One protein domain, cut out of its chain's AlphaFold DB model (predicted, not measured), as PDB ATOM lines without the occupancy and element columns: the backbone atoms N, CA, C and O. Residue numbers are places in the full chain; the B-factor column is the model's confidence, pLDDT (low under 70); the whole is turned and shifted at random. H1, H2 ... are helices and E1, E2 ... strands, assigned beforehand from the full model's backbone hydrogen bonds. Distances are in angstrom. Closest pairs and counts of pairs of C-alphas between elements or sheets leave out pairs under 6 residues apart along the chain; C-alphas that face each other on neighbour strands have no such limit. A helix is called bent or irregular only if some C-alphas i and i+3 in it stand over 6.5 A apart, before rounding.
ATOM      1  N   MET A  51     -19.838 -31.588  23.832       68.38
ATOM      2  CA  MET A  51     -18.658 -32.206  23.216       68.38
ATOM      3  C   MET A  51     -17.364 -31.651  23.813       68.38
ATOM      4  O   MET A  51     -16.518 -32.425  24.259       68.38
ATOM      5  N   LYS A  52     -17.246 -30.324  23.940       77.44
ATOM      6  CA  LYS A  52     -16.090 -29.691  24.589       77.44
ATOM      7  C   LYS A  52     -15.881 -30.176  26.023       77.44
ATOM      8  O   LYS A  52     -14.749 -30.442  26.423       77.44
ATOM      9  N   GLN A  53     -16.953 -30.321  26.804       77.00
ATOM     10  CA  GLN A  53     -16.854 -30.861  28.161       77.00
ATOM     11  C   GLN A  53     -16.376 -32.318  28.165       77.00
ATOM     12  O   GLN A  53     -15.509 -32.664  28.968       77.00
ATOM     13  N   THR A  54     -16.880 -33.157  27.255       76.62
ATOM     14  CA  THR A  54     -16.439 -34.557  27.148       76.62
ATOM     15  C   THR A  54     -14.976 -34.679  26.726       76.62
ATOM     16  O   THR A  54     -14.237 -35.458  27.323       76.62
ATOM     17  N   GLU A  55     -14.523 -33.864  25.769       76.19
ATOM     18  CA  GLU A  55     -13.123 -33.810  25.335       76.19
ATOM     19  C   GLU A  55     -12.210 -33.367  26.481       76.19
ATOM     20  O   GLU A  55     -11.188 -33.999  26.753       76.19
ATOM     21  N   ARG A  56     -12.613 -32.327  27.218       79.56
ATOM     22  CA  ARG A  56     -11.877 -31.839  28.389       79.56
ATOM     23  C   ARG A  56     -11.779 -32.907  29.476       79.56
ATOM     24  O   ARG A  56     -10.706 -33.107  30.043       79.56
ATOM     25  N   GLN A  57     -12.869 -33.617  29.756       82.69
ATOM     26  CA  GLN A  57     -12.873 -34.699  30.739       82.69
ATOM     27  C   GLN A  57     -11.977 -35.866  30.305       82.69
ATOM     28  O   GLN A  57     -11.214 -36.383  31.123       82.69
ATOM     29  N   ALA A  58     -12.028 -36.253  29.029       80.94
ATOM     30  CA  ALA A  58     -11.171 -37.296  28.474       80.94
ATOM     31  C   ALA A  58      -9.687 -36.909  28.567       80.94
ATOM     32  O   ALA A  58      -8.863 -37.715  29.000       80.94
ATOM     33  N   HIS A  59      -9.356 -35.652  28.256       82.06
ATOM     34  CA  HIS A  59      -8.000 -35.127  28.379       82.06
ATOM     35  C   HIS A  59      -7.496 -35.173  29.826       82.06
ATOM     36  O   HIS A  59      -6.410 -35.684  30.089       82.06
ATOM     37  N   LEU A  60      -8.298 -34.696  30.783       85.69
ATOM     38  CA  LEU A  60      -7.948 -34.738  32.205       85.69
ATOM     39  C   LEU A  60      -7.774 -36.174  32.716       85.69
ATOM     40  O   LEU A  60      -6.876 -36.428  33.517       85.69
ATOM     41  N   SER A  61      -8.580 -37.123  32.228       87.44
ATOM     42  CA  SER A  61      -8.404 -38.540  32.564       87.44
ATOM     43  C   SER A  61      -7.077 -39.078  32.036       87.44
ATOM     44  O   SER A  61      -6.353 -39.735  32.777       87.44
ATOM     45  N   ALA A  62      -6.730 -38.772  30.783       84.69
ATOM     46  CA  ALA A  62      -5.476 -39.218  30.185       84.69
ATOM     47  C   ALA A  62      -4.248 -38.632  30.903       84.69
ATOM     48  O   ALA A  62      -3.258 -39.335  31.106       84.69
ATOM     49  N   VAL A  63      -4.332 -37.365  31.325       87.75
ATOM     50  CA  VAL A  63      -3.310 -36.705  32.149       87.75
ATOM     51  C   VAL A  63      -3.149 -37.424  33.487       87.75
ATOM     52  O   VAL A  63      -2.024 -37.731  33.874       87.75
ATOM     53  N   PHE A  64      -4.251 -37.745  34.174       90.25
ATOM     54  CA  PHE A  64      -4.186 -38.494  35.430       90.25
ATOM     55  C   PHE A  64      -3.533 -39.865  35.244       90.25
ATOM     56  O   PHE A  64      -2.635 -40.215  36.000       90.25
ATOM     57  N   ASP A  65      -3.902 -40.602  34.199       88.44
ATOM     58  CA  ASP A  65      -3.344 -41.934  33.929       88.44
ATOM     59  C   ASP A  65      -1.846 -41.891  33.625       88.44
ATOM     60  O   ASP A  65      -1.101 -42.824  33.929       88.44
ATOM     61  N   ALA A  66      -1.380 -40.807  33.011       86.62
ATOM     62  CA  ALA A  66       0.041 -40.579  32.812       86.62
ATOM     63  C   ALA A  66       0.764 -40.236  34.124       86.62
ATOM     64  O   ALA A  66       1.876 -40.724  34.326       86.62
ATOM     65  N   MET A  67       0.145 -39.444  35.006       88.88
ATOM     66  CA  MET A  67       0.695 -39.140  36.333       88.88
ATOM     67  C   MET A  67       0.784 -40.392  37.214       88.88
ATOM     68  O   MET A  67       1.831 -40.635  37.802       88.88
ATOM     69  N   ASP A  68      -0.266 -41.211  37.236       89.56
ATOM     70  CA  ASP A  68      -0.356 -42.464  37.999       89.56
ATOM     71  C   ASP A  68       0.742 -43.455  37.586       89.56
ATOM     72  O   ASP A  68       1.541 -43.907  38.403       89.56
ATOM     73  N   ARG A  69       0.926 -43.668  36.274       87.62
ATOM     74  CA  ARG A  69       2.059 -44.463  35.754       87.62
ATOM     75  C   ARG A  69       3.431 -43.885  36.112       87.62
ATOM     76  O   ARG A  69       4.412 -44.626  36.144       87.62
ATOM     77  N   GLY A  70       3.512 -42.569  36.298       83.75
ATOM     78  CA  GLY A  70       4.730 -41.849  36.659       83.75
ATOM     79  C   GLY A  70       5.042 -41.848  38.156       83.75
ATOM     80  O   GLY A  70       6.145 -41.438  38.508       83.75
ATOM     81  N   SER A  71       4.120 -42.319  39.005       86.56
ATOM     82  CA  SER A  71       4.225 -42.293  40.468       86.56
ATOM     83  C   SER A  71       4.137 -43.706  41.074       86.56
ATOM     84  O   SER A  71       3.232 -44.022  41.846       86.56
ATOM     85  N   PRO A  72       5.078 -44.615  40.743       83.75
ATOM     86  CA  PRO A  72       4.988 -46.019  41.148       83.75
ATOM     87  C   PRO A  72       5.047 -46.230  42.670       83.75
ATOM     88  O   PRO A  72       4.600 -47.268  43.156       83.75
ATOM     89  N   GLU A  73       5.603 -45.277  43.425       84.56
ATOM     90  CA  GLU A  73       5.701 -45.361  44.888       84.56
ATOM     91  C   GLU A  73       4.429 -44.893  45.613       84.56
ATOM     92  O   GLU A  73       4.215 -45.288  46.760       84.56
ATOM     93  N   ALA A  74       3.553 -44.126  44.953       81.88
ATOM     94  CA  ALA A  74       2.270 -43.701  45.520       81.88
ATOM     95  C   ALA A  74       1.234 -44.840  45.578       81.88
ATOM     96  O   ALA A  74       0.327 -44.813  46.413       81.88
ATOM     97  N   GLY A  75       1.408 -45.867  44.740       81.69
ATOM     98  CA  GLY A  75       0.495 -46.998  44.605       81.69
ATOM     99  C   GLY A  75      -0.555 -46.788  43.513       81.69
ATOM    100  O   GLY A  75      -0.871 -45.665  43.147       81.69
ATOM    101  N   ASP A  76      -1.093 -47.893  42.995       85.50
ATOM    102  CA  ASP A  76      -2.035 -47.900  41.866       85.50
ATOM    103  C   ASP A  76      -3.271 -47.018  42.127       85.50
ATOM    104  O   ASP A  76      -3.928 -47.131  43.171       85.50
ATOM    105  N   GLY A  77      -3.584 -46.132  41.180       87.19
ATOM    106  CA  GLY A  77      -4.676 -45.165  41.274       87.19
ATOM    107  C   GLY A  77      -4.391 -43.960  42.177       87.19
ATOM    108  O   GLY A  77      -5.328 -43.228  42.522       87.19
ATOM    109  N   SER A  78      -3.134 -43.754  42.571       89.38
ATOM    110  CA  SER A  78      -2.687 -42.673  43.449       89.38
ATOM    111  C   SER A  78      -1.445 -41.995  42.883       89.38
ATOM    112  O   SER A  78      -0.576 -42.622  42.292       89.38
ATOM    113  N   VAL A  79      -1.347 -40.686  43.089       90.12
ATOM    114  CA  VAL A  79      -0.258 -39.864  42.557       90.12
ATOM    115  C   VAL A  79       0.378 -39.070  43.689       90.12
ATOM    116  O   VAL A  79      -0.328 -38.358  44.406       90.12
ATOM    117  N   ASP A  80       1.703 -39.146  43.833       90.19
ATOM    118  CA  ASP A  80       2.473 -38.257  44.705       90.19
ATOM    119  C   ASP A  80       2.691 -36.900  44.016       90.19
ATOM    120  O   ASP A  80       3.166 -36.800  42.881       90.19
ATOM    121  N   MET A  81       2.353 -35.820  44.714       87.94
ATOM    122  CA  MET A  81       2.513 -34.456  44.225       87.94
ATOM    123  C   MET A  81       3.975 -34.110  43.910       87.94
ATOM    124  O   MET A  81       4.226 -33.312  43.010       87.94
ATOM    125  N   ASN A  82       4.947 -34.694  44.614       87.00
ATOM    126  CA  ASN A  82       6.362 -34.468  44.324       87.00
ATOM    127  C   ASN A  82       6.736 -35.016  42.944       87.00
ATOM    128  O   ASN A  82       7.424 -34.326  42.193       87.00
ATOM    129  N   ASP A  83       6.205 -36.181  42.558       86.31
ATOM    130  CA  ASP A  83       6.424 -36.749  41.224       86.31
ATOM    131  C   ASP A  83       5.823 -35.855  40.135       86.31
ATOM    132  O   ASP A  83       6.430 -35.650  39.077       86.31
ATOM    133  N   VAL A  84       4.656 -35.263  40.412       85.44
ATOM    134  CA  VAL A  84       4.009 -34.301  39.511       85.44
ATOM    135  C   VAL A  84       4.852 -33.041  39.367       85.44
ATOM    136  O   VAL A  84       5.126 -32.616  38.246       85.44
ATOM    137  N   VAL A  85       5.287 -32.447  40.480       84.12
ATOM    138  CA  VAL A  85       6.125 -31.239  40.485       84.12
ATOM    139  C   VAL A  85       7.432 -31.489  39.741       84.12
ATOM    140  O   VAL A  85       7.821 -30.670  38.908       84.12
ATOM    141  N   ASP A  86       8.072 -32.632  39.969       83.50
ATOM    142  CA  ASP A  86       9.309 -33.008  39.296       83.50
ATOM    143  C   ASP A  86       9.100 -33.230  37.794       83.50
ATOM    144  O   ASP A  86       9.905 -32.777  36.976       83.50
ATOM    145  N   ALA A  87       8.014 -33.891  37.393       81.56
ATOM    146  CA  ALA A  87       7.684 -34.094  35.985       81.56
ATOM    147  C   ALA A  87       7.341 -32.777  35.270       81.56
ATOM    148  O   ALA A  87       7.842 -32.541  34.167       81.56
ATOM    149  N   VAL A  88       6.581 -31.886  35.914       81.75
ATOM    150  CA  VAL A  88       6.309 -30.533  35.408       81.75
ATOM    151  C   VAL A  88       7.604 -29.739  35.302       81.75
ATOM    152  O   VAL A  88       7.856 -29.124  34.268       81.75
ATOM    153  N   ALA A  89       8.469 -29.769  36.317       78.06
ATOM    154  CA  ALA A  89       9.755 -29.078  36.287       78.06
ATOM    155  C   ALA A  89      10.644 -29.587  35.141       78.06
ATOM    156  O   ALA A  89      11.227 -28.781  34.419       78.06
ATOM    157  N   ARG A  90      10.694 -30.907  34.910       75.31
ATOM    158  CA  ARG A  90      11.411 -31.507  33.772       75.31
ATOM    159  C   ARG A  90      10.816 -31.094  32.424       75.31
ATOM    160  O   ARG A  90      11.563 -30.728  31.521       75.31
ATOM    161  N   GLY A  91       9.491 -31.132  32.285       70.00
ATOM    162  CA  GLY A  91       8.789 -30.792  31.042       70.00
ATOM    163  C   GLY A  91       8.798 -29.296  30.712       70.00
ATOM    164  O   GLY A  91       8.791 -28.915  29.544       70.00
ATOM    165  N   THR A  92       8.868 -28.442  31.735       67.56
ATOM    166  CA  THR A  92       8.890 -26.978  31.597       67.56
ATOM    167  C   THR A  92      10.290 -26.372  31.695       67.56
ATOM    168  O   THR A  92      10.436 -25.183  31.418       67.56
ATOM    169  N   ALA A  93      11.332 -27.159  31.996       61.22
ATOM    170  CA  ALA A  93      12.739 -26.741  31.968       61.22
ATOM    171  C   ALA A  93      13.150 -25.945  30.702       61.22
ATOM    172  O   ALA A  93      13.816 -24.918  30.843       61.22
ATOM    173  N   PRO A  94      12.732 -26.314  29.470       55.59
ATOM    174  CA  PRO A  94      13.053 -25.516  28.280       55.59
ATOM    175  C   PRO A  94      12.238 -24.210  28.151       55.59
ATOM    176  O   PRO A  94      12.580 -23.347  27.342       55.59
ATOM    177  N   LEU A  95      11.167 -24.035  28.934       53.59
ATOM    178  CA  LEU A  95      10.326 -22.829  28.963       53.59
ATOM    179  C   LEU A  95      10.738 -21.859  30.083       53.59
ATOM    180  O   LEU A  95      10.655 -20.642  29.900       53.59
ATOM    181  N   THR A  96      11.234 -22.365  31.216       52.62
ATOM    182  CA  THR A  96      11.687 -21.551  32.358       52.62
ATOM    183  C   THR A  96      12.918 -20.702  32.042       52.62
ATOM    184  O   THR A  96      13.006 -19.581  32.543       52.62
ATOM    185  N   GLU A  97      13.799 -21.133  31.131       47.91
ATOM    186  CA  GLU A  97      14.907 -20.296  30.634       47.91
ATOM    187  C   GLU A  97      14.429 -19.053  29.856       47.91
ATOM    188  O   GLU A  97      15.099 -18.020  29.872       47.91
ATOM    189  N   ARG A  98      13.250 -19.102  29.214       42.28
ATOM    190  CA  ARG A  98      12.652 -17.947  28.512       42.28
ATOM    191  C   ARG A  98      11.718 -17.115  29.397       42.28
ATOM    192  O   ARG A  98      11.579 -15.916  29.165       42.28
ATOM    193  N   ALA A  99      11.090 -17.727  30.400       45.16
ATOM    194  CA  ALA A  99      10.058 -17.098  31.229       45.16
ATOM    195  C   ALA A  99      10.578 -16.422  32.512       45.16
ATOM    196  O   ALA A  99       9.812 -15.718  33.166       45.16
ATOM    197  N   ALA A 115      -0.880 -34.279  49.398       87.94
ATOM    198  CA  ALA A 115       0.462 -34.741  49.027       87.94
ATOM    199  C   ALA A 115       0.433 -36.029  48.190       87.94
ATOM    200  O   ALA A 115       1.227 -36.169  47.270       87.94
ATOM    201  N   VAL A 116      -0.508 -36.927  48.485       90.62
ATOM    202  CA  VAL A 116      -0.850 -38.078  47.649       90.62
ATOM    203  C   VAL A 116      -2.333 -37.975  47.351       90.62
ATOM    204  O   VAL A 116      -3.120 -37.864  48.291       90.62
ATOM    205  N   PHE A 117      -2.705 -37.972  46.076       92.31
ATOM    206  CA  PHE A 117      -4.084 -37.753  45.654       92.31
ATOM    207  C   PHE A 117      -4.554 -38.805  44.655       92.31
ATOM    208  O   PHE A 117      -3.768 -39.363  43.891       92.31
ATOM    209  N   ASN A 118      -5.857 -39.064  44.654       91.94
ATOM    210  CA  ASN A 118      -6.490 -39.989  43.719       91.94
ATOM    211  C   ASN A 118      -7.214 -39.257  42.578       91.94
ATOM    212  O   ASN A 118      -7.304 -38.025  42.528       91.94
ATOM    213  N   ARG A 119      -7.767 -40.041  41.648       91.12
ATOM    214  CA  ARG A 119      -8.463 -39.520  40.468       91.12
ATOM    215  C   ARG A 119      -9.641 -38.611  40.834       91.12
ATOM    216  O   ARG A 119      -9.818 -37.562  40.222       91.12
ATOM    217  N   GLU A 120     -10.447 -38.988  41.822       91.44
ATOM    218  CA  GLU A 120     -11.626 -38.214  42.232       91.44
ATOM    219  C   GLU A 120     -11.230 -36.842  42.794       91.44
ATOM    220  O   GLU A 120     -11.807 -35.819  42.417       91.44
ATOM    221  N   GLU A 121     -10.202 -36.806  43.641       91.75
ATOM    222  CA  GLU A 121      -9.653 -35.574  44.210       91.75
ATOM    223  C   GLU A 121      -9.089 -34.660  43.122       91.75
ATOM    224  O   GLU A 121      -9.353 -33.455  43.133       91.75
ATOM    225  N   PHE A 122      -8.399 -35.239  42.135       90.38
ATOM    226  CA  PHE A 122      -7.919 -34.515  40.963       90.38
ATOM    227  C   PHE A 122      -9.066 -33.855  40.184       90.38
ATOM    228  O   PHE A 122      -9.046 -32.644  39.967       90.38
ATOM    229  N   PHE A 123     -10.110 -34.604  39.814       90.06
ATOM    230  CA  PHE A 123     -11.250 -34.046  39.073       90.06
ATOM    231  C   PHE A 123     -12.026 -32.997  39.867       90.06
ATOM    232  O   PHE A 123     -12.462 -31.985  39.301       90.06
ATOM    233  N   LYS A 124     -12.190 -33.208  41.173       90.56
ATOM    234  CA  LYS A 124     -12.831 -32.236  42.060       90.56
ATOM    235  C   LYS A 124     -12.052 -30.925  42.086       90.56
ATOM    236  O   LYS A 124     -12.655 -29.855  41.994       90.56
ATOM    237  N   GLU A 125     -10.728 -31.004  42.154       89.38
ATOM    238  CA  GLU A 125      -9.876 -29.823  42.119       89.38
ATOM    239  C   GLU A 125      -9.912 -29.128  40.755       89.38
ATOM    240  O   GLU A 125     -10.096 -27.913  40.700       89.38
ATOM    241  N   MET A 126      -9.826 -29.870  39.648       89.25
ATOM    242  CA  MET A 126      -9.931 -29.285  38.304       89.25
ATOM    243  C   MET A 126     -11.271 -28.572  38.096       89.25
ATOM    244  O   MET A 126     -11.305 -27.489  37.518       89.25
ATOM    245  N   SER A 127     -12.361 -29.130  38.634       87.06
ATOM    246  CA  SER A 127     -13.692 -28.510  38.608       87.06
ATOM    247  C   SER A 127     -13.760 -27.235  39.457       87.06
ATOM    248  O   SER A 127     -14.382 -26.245  39.075       87.06
ATOM    249  N   ARG A 128     -13.096 -27.223  40.621       89.19
ATOM    250  CA  ARG A 128     -12.975 -26.020  41.454       89.19
ATOM    251  C   ARG A 128     -12.207 -24.927  40.716       89.19
ATOM    252  O   ARG A 128     -12.653 -23.783  40.694       89.19
ATOM    253  N   VAL A 129     -11.068 -25.271  40.121       85.88
ATOM    254  CA  VAL A 129     -10.209 -24.328  39.399       85.88
ATOM    255  C   VAL A 129     -10.922 -23.778  38.162       85.88
ATOM    256  O   VAL A 129     -10.904 -22.564  37.968       85.88
ATOM    257  N   SER A 130     -11.616 -24.618  37.385       84.12
ATOM    258  CA  SER A 130     -12.381 -24.164  36.215       84.12
ATOM    259  C   SER A 130     -13.514 -23.207  36.588       84.12
ATOM    260  O   SER A 130     -13.781 -22.275  35.850       84.12
ATOM    261  N   SER A 131     -14.131 -23.345  37.767       85.31
ATOM    262  CA  SER A 131     -15.149 -22.386  38.231       85.31
ATOM    263  C   SER A 131     -14.603 -20.999  38.607       85.31
ATOM    264  O   SER A 131     -15.381 -20.067  38.812       85.31
ATOM    265  N   MET A 132     -13.281 -20.852  38.738       81.50
ATOM    266  CA  MET A 132     -12.628 -19.611  39.169       81.50
ATOM    267  C   MET A 132     -12.023 -18.806  38.014       81.50
ATOM    268  O   MET A 132     -11.518 -17.708  38.249       81.50
ATOM    269  N   MET A 133     -12.051 -19.333  36.790       80.06
ATOM    270  CA  MET A 133     -11.487 -18.695  35.601       80.06
ATOM    271  C   MET A 133     -12.335 -19.000  34.365       80.06
ATOM    272  O   MET A 133     -13.134 -19.928  34.374       80.06
ATOM    273  N   ASP A 134     -12.194 -18.203  33.310       82.31
ATOM    274  CA  ASP A 134     -12.810 -18.517  32.022       82.31
ATOM    275  C   ASP A 134     -12.140 -19.733  31.358       82.31
ATOM    276  O   ASP A 134     -11.019 -20.121  31.702       82.31
ATOM    277  N   ASP A 135     -12.842 -20.329  30.395       75.81
ATOM    278  CA  ASP A 135     -12.402 -21.542  29.704       75.81
ATOM    279  C   ASP A 135     -11.047 -21.378  29.004       75.81
ATOM    280  O   ASP A 135     -10.201 -22.267  29.108       75.81
ATOM    281  N   ASP A 136     -10.804 -20.240  28.348       73.50
ATOM    282  CA  ASP A 136      -9.554 -19.994  27.620       73.50
ATOM    283  C   ASP A 136      -8.367 -19.910  28.596       73.50
ATOM    284  O   ASP A 136      -7.300 -20.491  28.370       73.50
ATOM    285  N   THR A 137      -8.568 -19.238  29.732       75.44
ATOM    286  CA  THR A 137      -7.585 -19.145  30.817       75.44
ATOM    287  C   THR A 137      -7.338 -20.501  31.484       75.44
ATOM    288  O   THR A 137      -6.191 -20.806  31.833       75.44
ATOM    289  N   PHE A 138      -8.374 -21.329  31.647       78.25
ATOM    290  CA  PHE A 138      -8.242 -22.687  32.177       78.25
ATOM    291  C   PHE A 138      -7.417 -23.574  31.245       78.25
ATOM    292  O   PHE A 138      -6.472 -24.230  31.686       78.25
ATOM    293  N   GLU A 139      -7.725 -23.565  29.951       72.62
ATOM    294  CA  GLU A 139      -7.014 -24.372  28.961       72.62
ATOM    295  C   GLU A 139      -5.546 -23.945  28.841       72.62
ATOM    296  O   GLU A 139      -4.647 -24.785  28.920       72.62
ATOM    297  N   ALA A 140      -5.276 -22.641  28.747       68.94
ATOM    298  CA  ALA A 140      -3.913 -22.136  28.606       68.94
ATOM    299  C   ALA A 140      -3.035 -22.409  29.837       68.94
ATOM    300  O   ALA A 140      -1.860 -22.752  29.691       68.94
ATOM    301  N   ASN A 141      -3.583 -22.263  31.048       71.50
ATOM    302  CA  ASN A 141      -2.791 -22.363  32.273       71.50
ATOM    303  C   ASN A 141      -2.786 -23.769  32.868       71.50
ATOM    304  O   ASN A 141      -1.728 -24.251  33.251       71.50
ATOM    305  N   VAL A 142      -3.942 -24.425  32.969       75.88
ATOM    306  CA  VAL A 142      -4.063 -25.718  33.656       75.88
ATOM    307  C   VAL A 142      -3.720 -26.849  32.697       75.88
ATOM    308  O   VAL A 142      -2.787 -27.604  32.959       75.88
ATOM    309  N   LEU A 143      -4.392 -26.934  31.545       71.62
ATOM    310  CA  LEU A 143      -4.068 -27.972  30.556       71.62
ATOM    311  C   LEU A 143      -2.685 -27.740  29.934       71.62
ATOM    312  O   LEU A 143      -1.943 -28.691  29.695       71.62
ATOM    313  N   GLY A 144      -2.296 -26.476  29.751       69.31
ATOM    314  CA  GLY A 144      -0.941 -26.106  29.345       69.31
ATOM    315  C   GLY A 144       0.136 -26.589  30.323       69.31
ATOM    316  O   GLY A 144       1.143 -27.144  29.882       69.31
ATOM    317  N   LEU A 145      -0.080 -26.454  31.638       74.81
ATOM    318  CA  LEU A 145       0.860 -26.932  32.665       74.81
ATOM    319  C   LEU A 145       1.045 -28.451  32.605       74.81
ATOM    320  O   LEU A 145       2.169 -28.937  32.692       74.81
ATOM    321  N   PHE A 146      -0.049 -29.189  32.412       77.50
ATOM    322  CA  PHE A 146      -0.028 -30.650  32.354       77.50
ATOM    323  C   PHE A 146       0.290 -31.218  30.965       77.50
ATOM    324  O   PHE A 146       0.298 -32.434  30.783       77.50
ATOM    325  N   SER A 147       0.627 -30.373  29.989       73.56
ATOM    326  CA  SER A 147       1.020 -30.817  28.646       73.56
ATOM    327  C   SER A 147       2.250 -31.739  28.639       73.56
ATOM    328  O   SER A 147       2.419 -32.527  27.711       73.56
ATOM    329  N   CYS A 148       3.080 -31.706  29.687       72.38
ATOM    330  CA  CYS A 148       4.196 -32.637  29.868       72.38
ATOM    331  C   CYS A 148       3.760 -34.083  30.156       72.38
ATOM    332  O   CYS A 148       4.550 -35.001  29.958       72.38
ATOM    333  N   PHE A 149       2.514 -34.290  30.585       75.44
ATOM    334  CA  PHE A 149       1.904 -35.607  30.775       75.44
ATOM    335  C   PHE A 149       1.111 -36.053  29.550       75.44
ATOM    336  O   PHE A 149       0.258 -36.936  29.657       75.44
ATOM    337  N   ARG A 150       1.360 -35.430  28.387       63.97
ATOM    338  CA  ARG A 150       0.664 -35.802  27.164       63.97
ATOM    339  C   ARG A 150       0.791 -37.308  26.929       63.97
ATOM    340  O   ARG A 150       1.896 -37.851  27.030       63.97
ATOM    341  N   PRO A 151      -0.322 -37.979  26.596       52.72
ATOM    342  CA  PRO A 151      -0.233 -39.298  26.010       52.72
ATOM    343  C   PRO A 151       0.739 -39.235  24.828       52.72
ATOM    344  O   PRO A 151       0.661 -38.307  24.027       52.72
ATOM    345  N   SER A 152       1.662 -40.197  24.731       51.81
ATOM    346  CA  SER A 152       2.429 -40.436  23.499       51.81
ATOM    347  C   SER A 152       1.482 -40.361  22.292       51.81
ATOM    348  O   SER A 152       0.335 -40.793  22.426       51.81
ATOM    349  N   ASP A 153       1.939 -39.863  21.136       52.56
ATOM    350  CA  ASP A 153       1.142 -39.718  19.898       52.56
ATOM    351  C   ASP A 153       0.308 -40.981  19.561       52.56
ATOM    352  O   ASP A 153      -0.752 -40.919  18.936       52.56
ATOM    353  N   GLU A 154       0.754 -42.151  20.021       49.00
ATOM    354  CA  GLU A 154       0.064 -43.439  19.910       49.00
ATOM    355  C   GLU A 154      -1.264 -43.521  20.689       49.00
ATOM    356  O   GLU A 154      -2.228 -44.115  20.205       49.00
ATOM    357  N   VAL A 155      -1.346 -42.918  21.875       51.16
ATOM    358  CA  VAL A 155      -2.558 -42.895  22.709       51.16
ATOM    359  C   VAL A 155      -3.516 -41.799  22.242       51.16
ATOM    360  O   VAL A 155      -4.723 -42.005  22.291       51.16
ATOM    361  N   GLU A 156      -3.008 -40.680  21.719       54.12
ATOM    362  CA  GLU A 156      -3.840 -39.644  21.088       54.12
ATOM    363  C   GLU A 156      -4.550 -40.207  19.844       54.12
ATOM    364  O   GLU A 156      -5.760 -40.045  19.684       54.12
ATOM    365  N   LYS A 157      -3.835 -41.000  19.034       52.53
ATOM    366  CA  LYS A 157      -4.422 -41.748  17.916       52.53
ATOM    367  C   LYS A 157      -5.453 -42.786  18.375       52.53
ATOM    368  O   LYS A 157      -6.537 -42.849  17.805       52.53
ATOM    369  N   ALA A 158      -5.155 -43.558  19.422       55.59
ATOM    370  CA  ALA A 158      -6.087 -44.554  19.956       55.59
ATOM    371  C   ALA A 158      -7.361 -43.927  20.551       55.59
ATOM    372  O   ALA A 158      -8.440 -44.506  20.437       55.59
ATOM    373  N   LEU A 159      -7.260 -42.742  21.163       53.41
ATOM    374  CA  LEU A 159      -8.407 -42.016  21.710       53.41
ATOM    375  C   LEU A 159      -9.305 -41.472  20.589       53.41
ATOM    376  O   LEU A 159     -10.525 -41.590  20.668       53.41
ATOM    377  N   VAL A 160      -8.703 -40.925  19.527       60.69
ATOM    378  CA  VAL A 160      -9.427 -40.457  18.334       60.69
ATOM    379  C   VAL A 160     -10.113 -41.621  17.615       60.69
ATOM    380  O   VAL A 160     -11.280 -41.494  17.246       60.69
ATOM    381  N   ASP A 161      -9.438 -42.765  17.476       56.00
ATOM    382  CA  ASP A 161     -10.021 -43.976  16.884       56.00
ATOM    383  C   ASP A 161     -11.183 -44.512  17.750       56.00
ATOM    384  O   ASP A 161     -12.262 -44.799  17.230       56.00
TER     385      ASP A 161
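Overview. This is residues 51 to 99 and 115 to 161 of the 179 residues of the protein "Hypothetical protein" of Haptolina brevifila (UniProt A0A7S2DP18). One long helix, H1, runs through the middle of the model, with H3 crossing it and H4 packed on it, and a small two-strand ribbon, E1 and E2, close to its last residues. H2 leads away from this ribbon past the last residues of H4, and its residues 93 to 99 stick out beyond a kink; H5 lies near H1 and touches no helix. The printed part has 96 residues with five named helices and two named strands, in the order H1, E1, H2, E2, H3, H4, H5; the sheet, E1 - E2, is antiparallel, and the class is mostly helix. The whole is compact, with a radius of gyration of the C-alphas of 13.6 A and spans of 35 by 34 by 29 A.

Along the chain. H1, residues 51 to 70, is 28.6 A long and begins at C-alpha 51 at (-18.658, -32.206, 23.216). E1 is residues 78 to 80. H2, residues 81 to 99, is 23.0 A long and irregular: C-alphas 91 and 94 are 7.3 A apart, and it has a kink of 65 degrees near residue 93. E2 is residues 116 to 118. H3, residues 119 to 130, is 16.4 A long. H4, residues 135 to 149, is 20.1 A long and irregular, with C-alphas 145 and 148 7.2 A apart. H5, residues 153 to 161, ends at C-alpha 161 at (-10.021, -43.976, 16.884).

Arrangement. H1 is the hub, touching H2, H3 and H4. With residues 60 to 64 alone it touches H3, closest at the C-alphas of Phe 64 and Arg 119, 6.7 A, at a steep tilt of 49 degrees, opposite ways. It touches H4 at a shallow tilt of 29 degrees, the same way; the closest C-alphas are those of Val 63 and Phe 149, 5.5 A. H1 and H2 only just touch, with 3 pairs of C-alphas within 8 A, and only at their ends; the closest C-alphas are those of Met 67 and Val 84, 6.7 A. H2 touches H4 with residues 87 to 92 alone, closest at the C-alphas of Gly 91 and Cys 148, 5.1 A. H1 and H5 are near each other. In the sheet, N 79 and O 117 are within hydrogen-bond range at 2.9 A, as are N 117 and O 79 at 2.9 A. Every O i to N i+4 pair is within hydrogen-bond range in H1, H3 and H5, against 11 of 15 in H2 and 8 of 11 in H4.

Size, cuts and confidence. The C-alphas of Glu 97 and Asp 161, the two farthest apart, are 37.0 A apart. Residues 100 to 114 are not printed, and C-alphas 99 and 115 are 26.8 A apart across this cut. Of the links that are printed whole, none is long. The mean pLDDT of the printed part is 76.8; among the residues under 70 are 92 to 99 and 150 to 161.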